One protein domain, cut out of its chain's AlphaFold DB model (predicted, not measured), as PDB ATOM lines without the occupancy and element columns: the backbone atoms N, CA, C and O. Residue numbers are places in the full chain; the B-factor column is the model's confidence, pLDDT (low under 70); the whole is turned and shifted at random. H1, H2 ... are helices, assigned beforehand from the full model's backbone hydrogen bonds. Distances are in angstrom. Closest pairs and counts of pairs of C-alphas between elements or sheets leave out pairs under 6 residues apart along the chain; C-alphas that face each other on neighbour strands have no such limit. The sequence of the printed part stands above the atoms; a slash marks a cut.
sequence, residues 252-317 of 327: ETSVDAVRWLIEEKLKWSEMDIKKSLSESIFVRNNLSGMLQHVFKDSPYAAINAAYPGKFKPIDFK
ATOM      1  N   GLU A 252      97.253 106.731  84.026       94.25
ATOM      2  CA  GLU A 252      95.942 106.967  83.415       94.25
ATOM      3  C   GLU A 252      96.042 107.882  82.185       94.25
ATOM      4  O   GLU A 252      95.760 107.451  81.071       94.25
ATOM      5  N   THR A 253      96.576 109.096  82.359       94.06
ATOM      6  CA  THR A 253      96.772 110.058  81.254       94.06
ATOM      7  C   THR A 253      97.668 109.507  80.146       94.06
ATOM      8  O   THR A 253      97.465 109.802  78.970       94.06
ATOM      9  N   SER A 254      98.655 108.680  80.502       95.25
ATOM     10  CA  SER A 254      99.543 108.042  79.529       95.25
ATOM     11  C   SER A 254      98.834 106.950  78.731       95.25
ATOM     12  O   SER A 254      99.057 106.834  77.529       95.25
ATOM     13  N   VAL A 255      97.964 106.161  79.367       96.31
ATOM     14  CA  VAL A 255      97.133 105.167  78.671       96.31
ATOM     15  C   VAL A 255      96.186 105.849  77.686       96.31
ATOM     16  O   VAL A 255      96.099 105.410  76.538       96.31
ATOM     17  N   ASP A 256      95.544 106.942  78.090       95.44
ATOM     18  CA  ASP A 256      94.647 107.695  77.210       95.44
ATOM     19  C   ASP A 256      95.397 108.319  76.031       95.44
ATOM     20  O   ASP A 256      94.954 108.204  74.889       95.44
ATOM     21  N   ALA A 257      96.584 108.886  76.269       95.88
ATOM     22  CA  ALA A 257      97.430 109.418  75.204       95.88
ATOM     23  C   ALA A 257      97.874 108.335  74.206       95.88
ATOM     24  O   ALA A 257      97.924 108.585  72.999       95.88
ATOM     25  N   VAL A 258      98.170 107.121  74.685       96.75
ATOM     26  CA  VAL A 258      98.499 105.975  73.826       96.75
ATOM     27  C   VAL A 258      97.287 105.552  72.995       96.75
ATOM     28  O   VAL A 258      97.434 105.362  71.789       96.75
ATOM     29  N   ARG A 259      96.098 105.431  73.597       96.81
ATOM     30  CA  ARG A 259      94.870 105.080  72.862       96.81
ATOM     31  C   ARG A 259      94.544 106.118  71.804       96.81
ATOM     32  O   ARG A 259      94.399 105.760  70.642       96.81
ATOM     33  N   TRP A 260      94.560 107.394  72.173       96.12
ATOM     34  CA  TRP A 260      94.380 108.504  71.242       96.12
ATOM     35  C   TRP A 260      95.380 108.447  70.078       96.12
ATOM     36  O   TRP A 260      95.000 108.577  68.912       96.12
ATOM     37  N   LEU A 261      96.666 108.200  70.362       95.94
ATOM     38  CA  LEU A 261      97.694 108.105  69.325       95.94
ATOM     39  C   LEU A 261      97.367 106.996  68.321       95.94
ATOM     40  O   LEU A 261      97.490 107.203  67.115       95.94
ATOM     41  N   ILE A 262      96.981 105.821  68.813       96.75
ATOM     42  CA  ILE A 262      96.742 104.636  67.990       96.75
ATOM     43  C   ILE A 262      95.415 104.728  67.240       96.75
ATOM     44  O   ILE A 262      95.384 104.495  66.034       96.75
ATOM     45  N   GLU A 263      94.337 105.062  67.938       95.81
ATOM     46  CA  GLU A 263      92.966 104.951  67.443       95.81
ATOM     47  C   GLU A 263      92.542 106.194  66.663       95.81
ATOM     48  O   GLU A 263      91.926 106.073  65.605       95.81
ATOM     49  N   GLU A 264      92.906 107.384  67.139       93.62
ATOM     50  CA  GLU A 264      92.425 108.642  66.568       93.62
ATOM     51  C   GLU A 264      93.443 109.265  65.615       93.62
ATOM     52  O   GLU A 264      93.103 109.606  64.478       93.62
ATOM     53  N   LYS A 265      94.704 109.391  66.055       92.94
ATOM     54  CA  LYS A 265      95.740 110.083  65.275       92.94
ATOM     55  C   LYS A 265      96.291 109.227  64.142       92.94
ATOM     56  O   LYS A 265      96.329 109.670  62.996       92.94
ATOM     57  N   LEU A 266      96.774 108.029  64.466       94.25
ATOM     58  CA  LEU A 266      97.414 107.133  63.502       94.25
ATOM     59  C   LEU A 266      96.415 106.188  62.826       94.25
ATOM     60  O   LEU A 266      96.694 105.719  61.724       94.25
ATOM     61  N   LYS A 267      95.272 105.923  63.477       96.06
ATOM     62  CA  LYS A 267      94.230 104.982  63.030       96.06
ATOM     63  C   LYS A 267      94.803 103.605  62.678       96.06
ATOM     64  O   LYS A 267      94.483 103.020  61.646       96.06
ATOM     65  N   TRP A 268      95.710 103.114  63.519       95.88
ATOM     66  CA  TRP A 268      96.449 101.879  63.286       95.88
ATOM     67  C   TRP A 268      95.620 100.634  63.584       95.88
ATOM     68  O   TRP A 268      94.973 100.524  64.625       95.88
ATOM     69  N   SER A 269      95.727  99.647  62.696       94.06
ATOM     70  CA  SER A 269      95.258  98.290  62.961       94.06
ATOM     71  C   SER A 269      96.218  97.540  63.894       94.06
ATOM     72  O   SER A 269      97.363  97.942  64.120       94.06
ATOM     73  N   GLU A 270      95.800  96.373  64.392       92.44
ATOM     74  CA  GLU A 270      96.688  95.497  65.172       92.44
ATOM     75  C   GLU A 270      97.957  95.100  64.407       92.44
ATOM     76  O   GLU A 270      99.025  94.962  65.006       92.44
ATOM     77  N   MET A 271      97.857  94.938  63.083       91.38
ATOM     78  CA  MET A 271      99.004  94.616  62.237       91.38
ATOM     79  C   MET A 271      99.976  95.797  62.148       91.38
ATOM     80  O   MET A 271     101.190  95.597  62.245       91.38
ATOM     81  N   ASP A 272      99.455  97.021  62.037       93.31
ATOM     82  CA  ASP A 272     100.266  98.241  62.007       93.31
ATOM     83  C   ASP A 272     101.007  98.446  63.326       93.31
ATOM     84  O   ASP A 272     102.196  98.759  63.311       93.31
ATOM     85  N   ILE A 273     100.355  98.178  64.463       92.38
ATOM     86  CA  ILE A 273     100.997  98.232  65.783       92.38
ATOM     87  C   ILE A 273     102.186  97.264  65.822       92.38
ATOM     88  O   ILE A 273     103.310  97.683  66.099       92.38
ATOM     89  N   LYS A 274     101.986  95.983  65.476       91.00
ATOM     90  CA  LYS A 274     103.068  94.976  65.476       91.00
ATOM     91  C   LYS A 274     104.231  95.390  64.560       91.00
ATOM     92  O   LYS A 274     105.402  95.325  64.945       91.00
ATOM     93  N   LYS A 275     103.921  95.904  63.366       89.50
ATOM     94  CA  LYS A 275     104.922  96.266  62.350       89.50
ATOM     95  C   LYS A 275     105.647  97.582  62.634       89.50
ATOM     96  O   LYS A 275     106.859  97.659  62.430       89.50
ATOM     97  N   SER A 276     104.961  98.598  63.144       90.88
ATOM     98  CA  SER A 276     105.435  99.991  63.126       90.88
ATOM     99  C   SER A 276     105.708 100.581  64.511       90.88
ATOM    100  O   SER A 276     106.427 101.577  64.602       90.88
ATOM    101  N   LEU A 277     105.236  99.951  65.598       92.62
ATOM    102  CA  LEU A 277     105.502 100.428  66.958       92.62
ATOM    103  C   LEU A 277     107.011 100.531  67.218       92.62
ATOM    104  O   LEU A 277     107.771  99.575  67.011       92.62
ATOM    105  N   SER A 278     107.437 101.715  67.646       92.25
ATOM    106  CA  SER A 278     108.811 102.044  68.018       92.25
ATOM    107  C   SER A 278     108.829 103.317  68.863       92.25
ATOM    108  O   SER A 278     107.864 104.079  68.855       92.25
ATOM    109  N   GLU A 279     109.939 103.577  69.552       92.00
ATOM    110  CA  GLU A 279     110.154 104.817  70.312       92.00
ATOM    111  C   GLU A 279     110.007 106.060  69.422       92.00
ATOM    112  O   GLU A 279     109.354 107.030  69.806       92.00
ATOM    113  N   SER A 280     110.505 105.989  68.182       91.94
ATOM    114  CA  SER A 280     110.437 107.090  67.213       91.94
ATOM    115  C   SER A 280     109.015 107.592  66.942       91.94
ATOM    116  O   SER A 280     108.819 108.775  66.671       91.94
ATOM    117  N   ILE A 281     108.011 106.716  67.051       94.12
ATOM    118  CA  ILE A 281     106.607 107.078  66.844       94.12
ATOM    119  C   ILE A 281     106.103 107.944  67.995       94.12
ATOM    120  O   ILE A 281     105.403 108.919  67.749       94.12
ATOM    121  N   PHE A 282     106.512 107.658  69.231       93.62
ATOM    122  CA  PHE A 282     106.183 108.501  70.380       93.62
ATOM    123  C   PHE A 282     106.915 109.844  70.303       93.62
ATOM    124  O   PHE A 282     106.294 110.888  70.492       93.62
ATOM    125  N   VAL A 283     108.202 109.840  69.936       90.25
ATOM    126  CA  VAL A 283     109.011 111.065  69.792       90.25
ATOM    127  C   VAL A 283     108.421 112.011  68.745       90.25
ATOM    128  O   VAL A 283     108.193 113.180  69.037       90.25
ATOM    129  N   ARG A 284     108.100 111.509  67.543       90.31
ATOM    130  CA  ARG A 284     107.514 112.319  66.455       90.31
ATOM    131  C   ARG A 284     106.109 112.840  66.768       90.31
ATOM    132  O   ARG A 284     105.600 113.675  66.029       90.31
ATOM    133  N   ASN A 285     105.488 112.349  67.838       90.44
ATOM    134  CA  ASN A 285     104.160 112.749  68.283       90.44
ATOM    135  C   ASN A 285     104.167 113.446  69.652       90.44
ATOM    136  O   ASN A 285     103.117 113.510  70.277       90.44
ATOM    137  N   ASN A 286     105.312 113.978  70.102       88.31
ATOM    138  CA  ASN A 286     105.469 114.707  71.374       88.31
ATOM    139  C   ASN A 286     105.164 113.882  72.644       88.31
ATOM    140  O   ASN A 286     104.974 114.433  73.723       88.31
ATOM    141  N   LEU A 287     105.184 112.551  72.546       93.00
ATOM    142  CA  LEU A 287     104.919 111.620  73.651       93.00
ATOM    143  C   LEU A 287     106.203 111.020  74.252       93.00
ATOM    144  O   LEU A 287     106.147 110.051  75.006       93.00
ATOM    145  N   SER A 288     107.374 111.582  73.941       91.38
ATOM    146  CA  SER A 288     108.653 111.127  74.507       91.38
ATOM    147  C   SER A 288     108.696 111.271  76.029       91.38
ATOM    148  O   SER A 288     109.071 110.330  76.720       91.38
ATOM    149  N   GLY A 289     108.232 112.406  76.565       89.75
ATOM    150  CA  GLY A 289     108.180 112.636  78.012       89.75
ATOM    151  C   GLY A 289     107.293 111.620  78.739       89.75
ATOM    152  O   GLY A 289     107.685 111.099  79.779       89.75
ATOM    153  N   MET A 290     106.137 111.271  78.163       95.12
ATOM    154  CA  MET A 290     105.269 110.206  78.682       95.12
ATOM    155  C   MET A 290     106.024 108.876  78.756       95.12
ATOM    156  O   MET A 290     106.022 108.201  79.787       95.12
ATOM    157  N   LEU A 291     106.688 108.512  77.655       93.44
ATOM    158  CA  LEU A 291     107.389 107.241  77.537       93.44
ATOM    159  C   LEU A 291     108.523 107.128  78.559       93.44
ATOM    160  O   LEU A 291     108.650 106.098  79.223       93.44
ATOM    161  N   GLN A 292     109.284 108.205  78.735       92.00
ATOM    162  CA  GLN A 292     110.377 108.286  79.693       92.00
ATOM    163  C   GLN A 292     109.877 108.204  81.140       92.00
ATOM    164  O   GLN A 292     110.360 107.381  81.921       92.00
ATOM    165  N   HIS A 293     108.896 109.034  81.507       91.56
ATOM    166  CA  HIS A 293     108.466 109.185  82.899       91.56
ATOM    167  C   HIS A 293     107.629 108.013  83.417       91.56
ATOM    168  O   HIS A 293     107.763 107.649  84.584       91.56
ATOM    169  N   VAL A 294     106.779 107.417  82.575       95.12
ATOM    170  CA  VAL A 294     105.816 106.389  83.010       95.12
ATOM    171  C   VAL A 294     106.245 104.989  82.584       95.12
ATOM    172  O   VAL A 294     106.090 104.032  83.343       95.12
ATOM    173  N   PHE A 295     106.838 104.855  81.396       94.62
ATOM    174  CA  PHE A 295     107.102 103.553  80.779       94.62
ATOM    175  C   PHE A 295     108.588 103.212  80.626       94.62
ATOM    176  O   PHE A 295     108.904 102.194  80.012       94.62
ATOM    177  N   LYS A 296     109.496 104.010  81.210       92.75
ATOM    178  CA  LYS A 296     110.956 103.791  81.180       92.75
ATOM    179  C   LYS A 296     111.478 103.551  79.757       92.75
ATOM    180  O   LYS A 296     112.177 102.569  79.508       92.75
ATOM    181  N   ASP A 297     111.055 104.403  78.824       91.81
ATOM    182  CA  ASP A 297     111.447 104.364  77.409       91.81
ATOM    183  C   ASP A 297     111.050 103.063  76.681       91.81
ATOM    184  O   ASP A 297     111.658 102.676  75.686       91.81
ATOM    185  N   SER A 298     110.013 102.358  77.158       94.06
ATOM    186  CA  SER A 298     109.533 101.108  76.556       94.06
ATOM    187  C   SER A 298     108.221 101.297  75.779       94.06
ATOM    188  O   SER A 298     107.143 101.320  76.384       94.06
ATOM    189  N   PRO A 299     108.264 101.332  74.427       93.88
ATOM    190  CA  PRO A 299     107.068 101.323  73.577       93.88
ATOM    191  C   PRO A 299     106.132 100.150  73.868       93.88
ATOM    192  O   PRO A 299     104.913 100.290  73.819       93.88
ATOM    193  N   TYR A 300     106.707  98.987  74.196       94.19
ATOM    194  CA  TYR A 300     105.932  97.806  74.558       94.19
ATOM    195  C   TYR A 300     105.175  98.009  75.872       94.19
ATOM    196  O   TYR A 300     103.997  97.670  75.941       94.19
ATOM    197  N   ALA A 301     105.820  98.573  76.899       95.06
ATOM    198  CA  ALA A 301     105.156  98.823  78.176       95.06
ATOM    199  C   ALA A 301     103.985  99.803  78.012       95.06
ATOM    200  O   ALA A 301     102.920  99.554  78.572       95.06
ATOM    201  N   ALA A 302     104.149 100.841  77.184       95.94
ATOM    202  CA  ALA A 302     103.083 101.788  76.861       95.94
ATOM    203  C   ALA A 302     101.873 101.100  76.204       95.94
ATOM    204  O   ALA A 302     100.740 101.248  76.662       95.94
ATOM    205  N   ILE A 303     102.107 100.283  75.171       96.19
ATOM    206  CA  ILE A 303     101.028  99.560  74.482       96.19
ATOM    207  C   ILE A 303     100.386  98.486  75.355       96.19
ATOM    208  O   ILE A 303      99.168  98.336  75.334       96.19
ATOM    209  N   ASN A 304     101.169  97.758  76.148       95.69
ATOM    210  CA  ASN A 304     100.626  96.754  77.053       95.69
ATOM    211  C   ASN A 304      99.827  97.389  78.202       95.69
ATOM    212  O   ASN A 304      98.885  96.774  78.684       95.69
ATOM    213  N   ALA A 305     100.155  98.612  78.627       96.31
ATOM    214  CA  ALA A 305      99.331  99.350  79.580       96.31
ATOM    215  C   ALA A 305      97.989  99.782  78.963       96.31
ATOM    216  O   ALA A 305      96.951  99.653  79.608       96.31
ATOM    217  N   ALA A 306      97.990 100.247  77.708       96.31
ATOM    218  CA  ALA A 306      96.769 100.672  77.020       96.31
ATOM    219  C   ALA A 306      95.852  99.506  76.611       96.31
ATOM    220  O   ALA A 306      94.622  99.635  76.671       96.31
ATOM    221  N   TYR A 307      96.453  98.365  76.251       95.75
ATOM    222  CA  TYR A 307      95.780  97.136  75.821       95.75
ATOM    223  C   TYR A 307      96.332  95.903  76.565       95.75
ATOM    224  O   TYR A 307      97.070  95.098  75.977       95.75
ATOM    225  N   PRO A 308      95.990  95.725  77.856       94.88
ATOM    226  CA  PRO A 308      96.534  94.652  78.686       94.88
ATOM    227  C   PRO A 308      96.356  93.262  78.074       94.88
ATOM    228  O   PRO A 308      95.248  92.847  77.745       94.88
ATOM    229  N   GLY A 309      97.466  92.533  77.909       90.75
ATOM    230  CA  GLY A 309      97.469  91.144  77.434       90.75
ATOM    231  C   GLY A 309      97.202  90.955  75.936       90.75
ATOM    232  O   GLY A 309      97.313  89.833  75.442       90.75
ATOM    233  N   LYS A 310      96.908  92.030  75.192       93.69
ATOM    234  CA  LYS A 310      96.588  91.967  73.759       93.69
ATOM    235  C   LYS A 310      97.815  91.710  72.879       93.69
ATOM    236  O   LYS A 310      97.712  91.036  71.856       93.69
ATOM    237  N   PHE A 311      98.979  92.217  73.285       92.75
ATOM    238  CA  PHE A 311     100.238  92.081  72.551       92.75
ATOM    239  C   PHE A 311     101.311  91.410  73.410       92.75
ATOM    240  O   PHE A 311     101.474  91.710  74.597       92.75
ATOM    241  N   LYS A 312     102.099  90.522  72.801       89.88
ATOM    242  CA  LYS A 312     103.214  89.818  73.445       89.88
ATOM    243  C   LYS A 312     104.544  90.462  73.044       89.88
ATOM    244  O   LYS A 312     104.673  90.933  71.919       89.88
ATOM    245  N   PRO A 313     105.596  90.416  73.885       86.00
ATOM    246  CA  PRO A 313     106.899  90.991  73.529       86.00
ATOM    247  C   PRO A 313     107.490  90.422  72.230       86.00
ATOM    248  O   PRO A 313     108.223  91.109  71.523       86.00
ATOM    249  N   ILE A 314     107.175  89.162  71.911       85.25
ATOM    250  CA  ILE A 314     107.626  88.497  70.683       85.25
ATOM    251  C   ILE A 314     107.033  89.116  69.415       85.25
ATOM    252  O   ILE A 314     107.697  89.079  68.384       85.25
ATOM    253  N   ASP A 315     105.868  89.765  69.507       85.94
ATOM    254  CA  ASP A 315     105.238  90.460  68.379       85.94
ATOM    255  C   ASP A 315     106.082  91.651  67.883       85.94
ATOM    256  O   ASP A 315     105.846  92.166  66.794       85.94
ATOM    257  N   PHE A 316     107.079  92.077  68.671       83.62
ATOM    258  CA  PHE A 316     107.949  93.220  68.389       83.62
ATOM    259  C   PHE A 316     109.442  92.847  68.280       83.62
ATOM    260  O   PHE A 316     110.284  93.730  68.089       83.62
ATOM    261  N   LYS A 317     109.809  91.559  68.410       62.91
ATOM    262  CA  LYS A 317     111.209  91.096  68.319       62.91
ATOM    263  C   LYS A 317     111.680  91.081  66.858       62.91
ATOM    264  O   LYS A 317     111.070  90.433  66.020       62.91
TER     265      LYS A 317
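This is residues 252 to 317 of the 327 residues of an uncharacterized protein of Paenibacillus sp. JC52 (UniProt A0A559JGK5). A small rounded ball of helices has H1, the longest, along one side, H3 and H4 on the opposite side, and H5 running from H4 to H1 near the middle. H2 and H6 meet away from H4. The 66 printed residues, all helix in class, hold six named helices, H1 to H6 in order; they are compact, with radius of gyration of the C-alphas 10.6 A and spans 25 by 23 by 21 A.

Find C-alpha 252 at (95.942, 106.967, 83.415); H1, residues 252 to 265, runs 18.4 A. Then come H2, 270 to 276; H3, 279 to 283; H4, 288 to 295; H5, 299 to 306, 10.9 A; and H6, 313 to 316, ending at C-alpha 316 at (107.949, 93.220, 68.389).

H1, with residues 254 to 259 alone, touches H5, about perpendicular at 79 degrees; their closest C-alphas, Val 255 and Ala 306, are 4.8 A apart. Every O i to N i+4 pair is within hydrogen-bond range in H2 to H5, and 9 of 10 in H1; H6 is too short.

The printed part has no cut and no long link; residue 317 is under pLDDT 70.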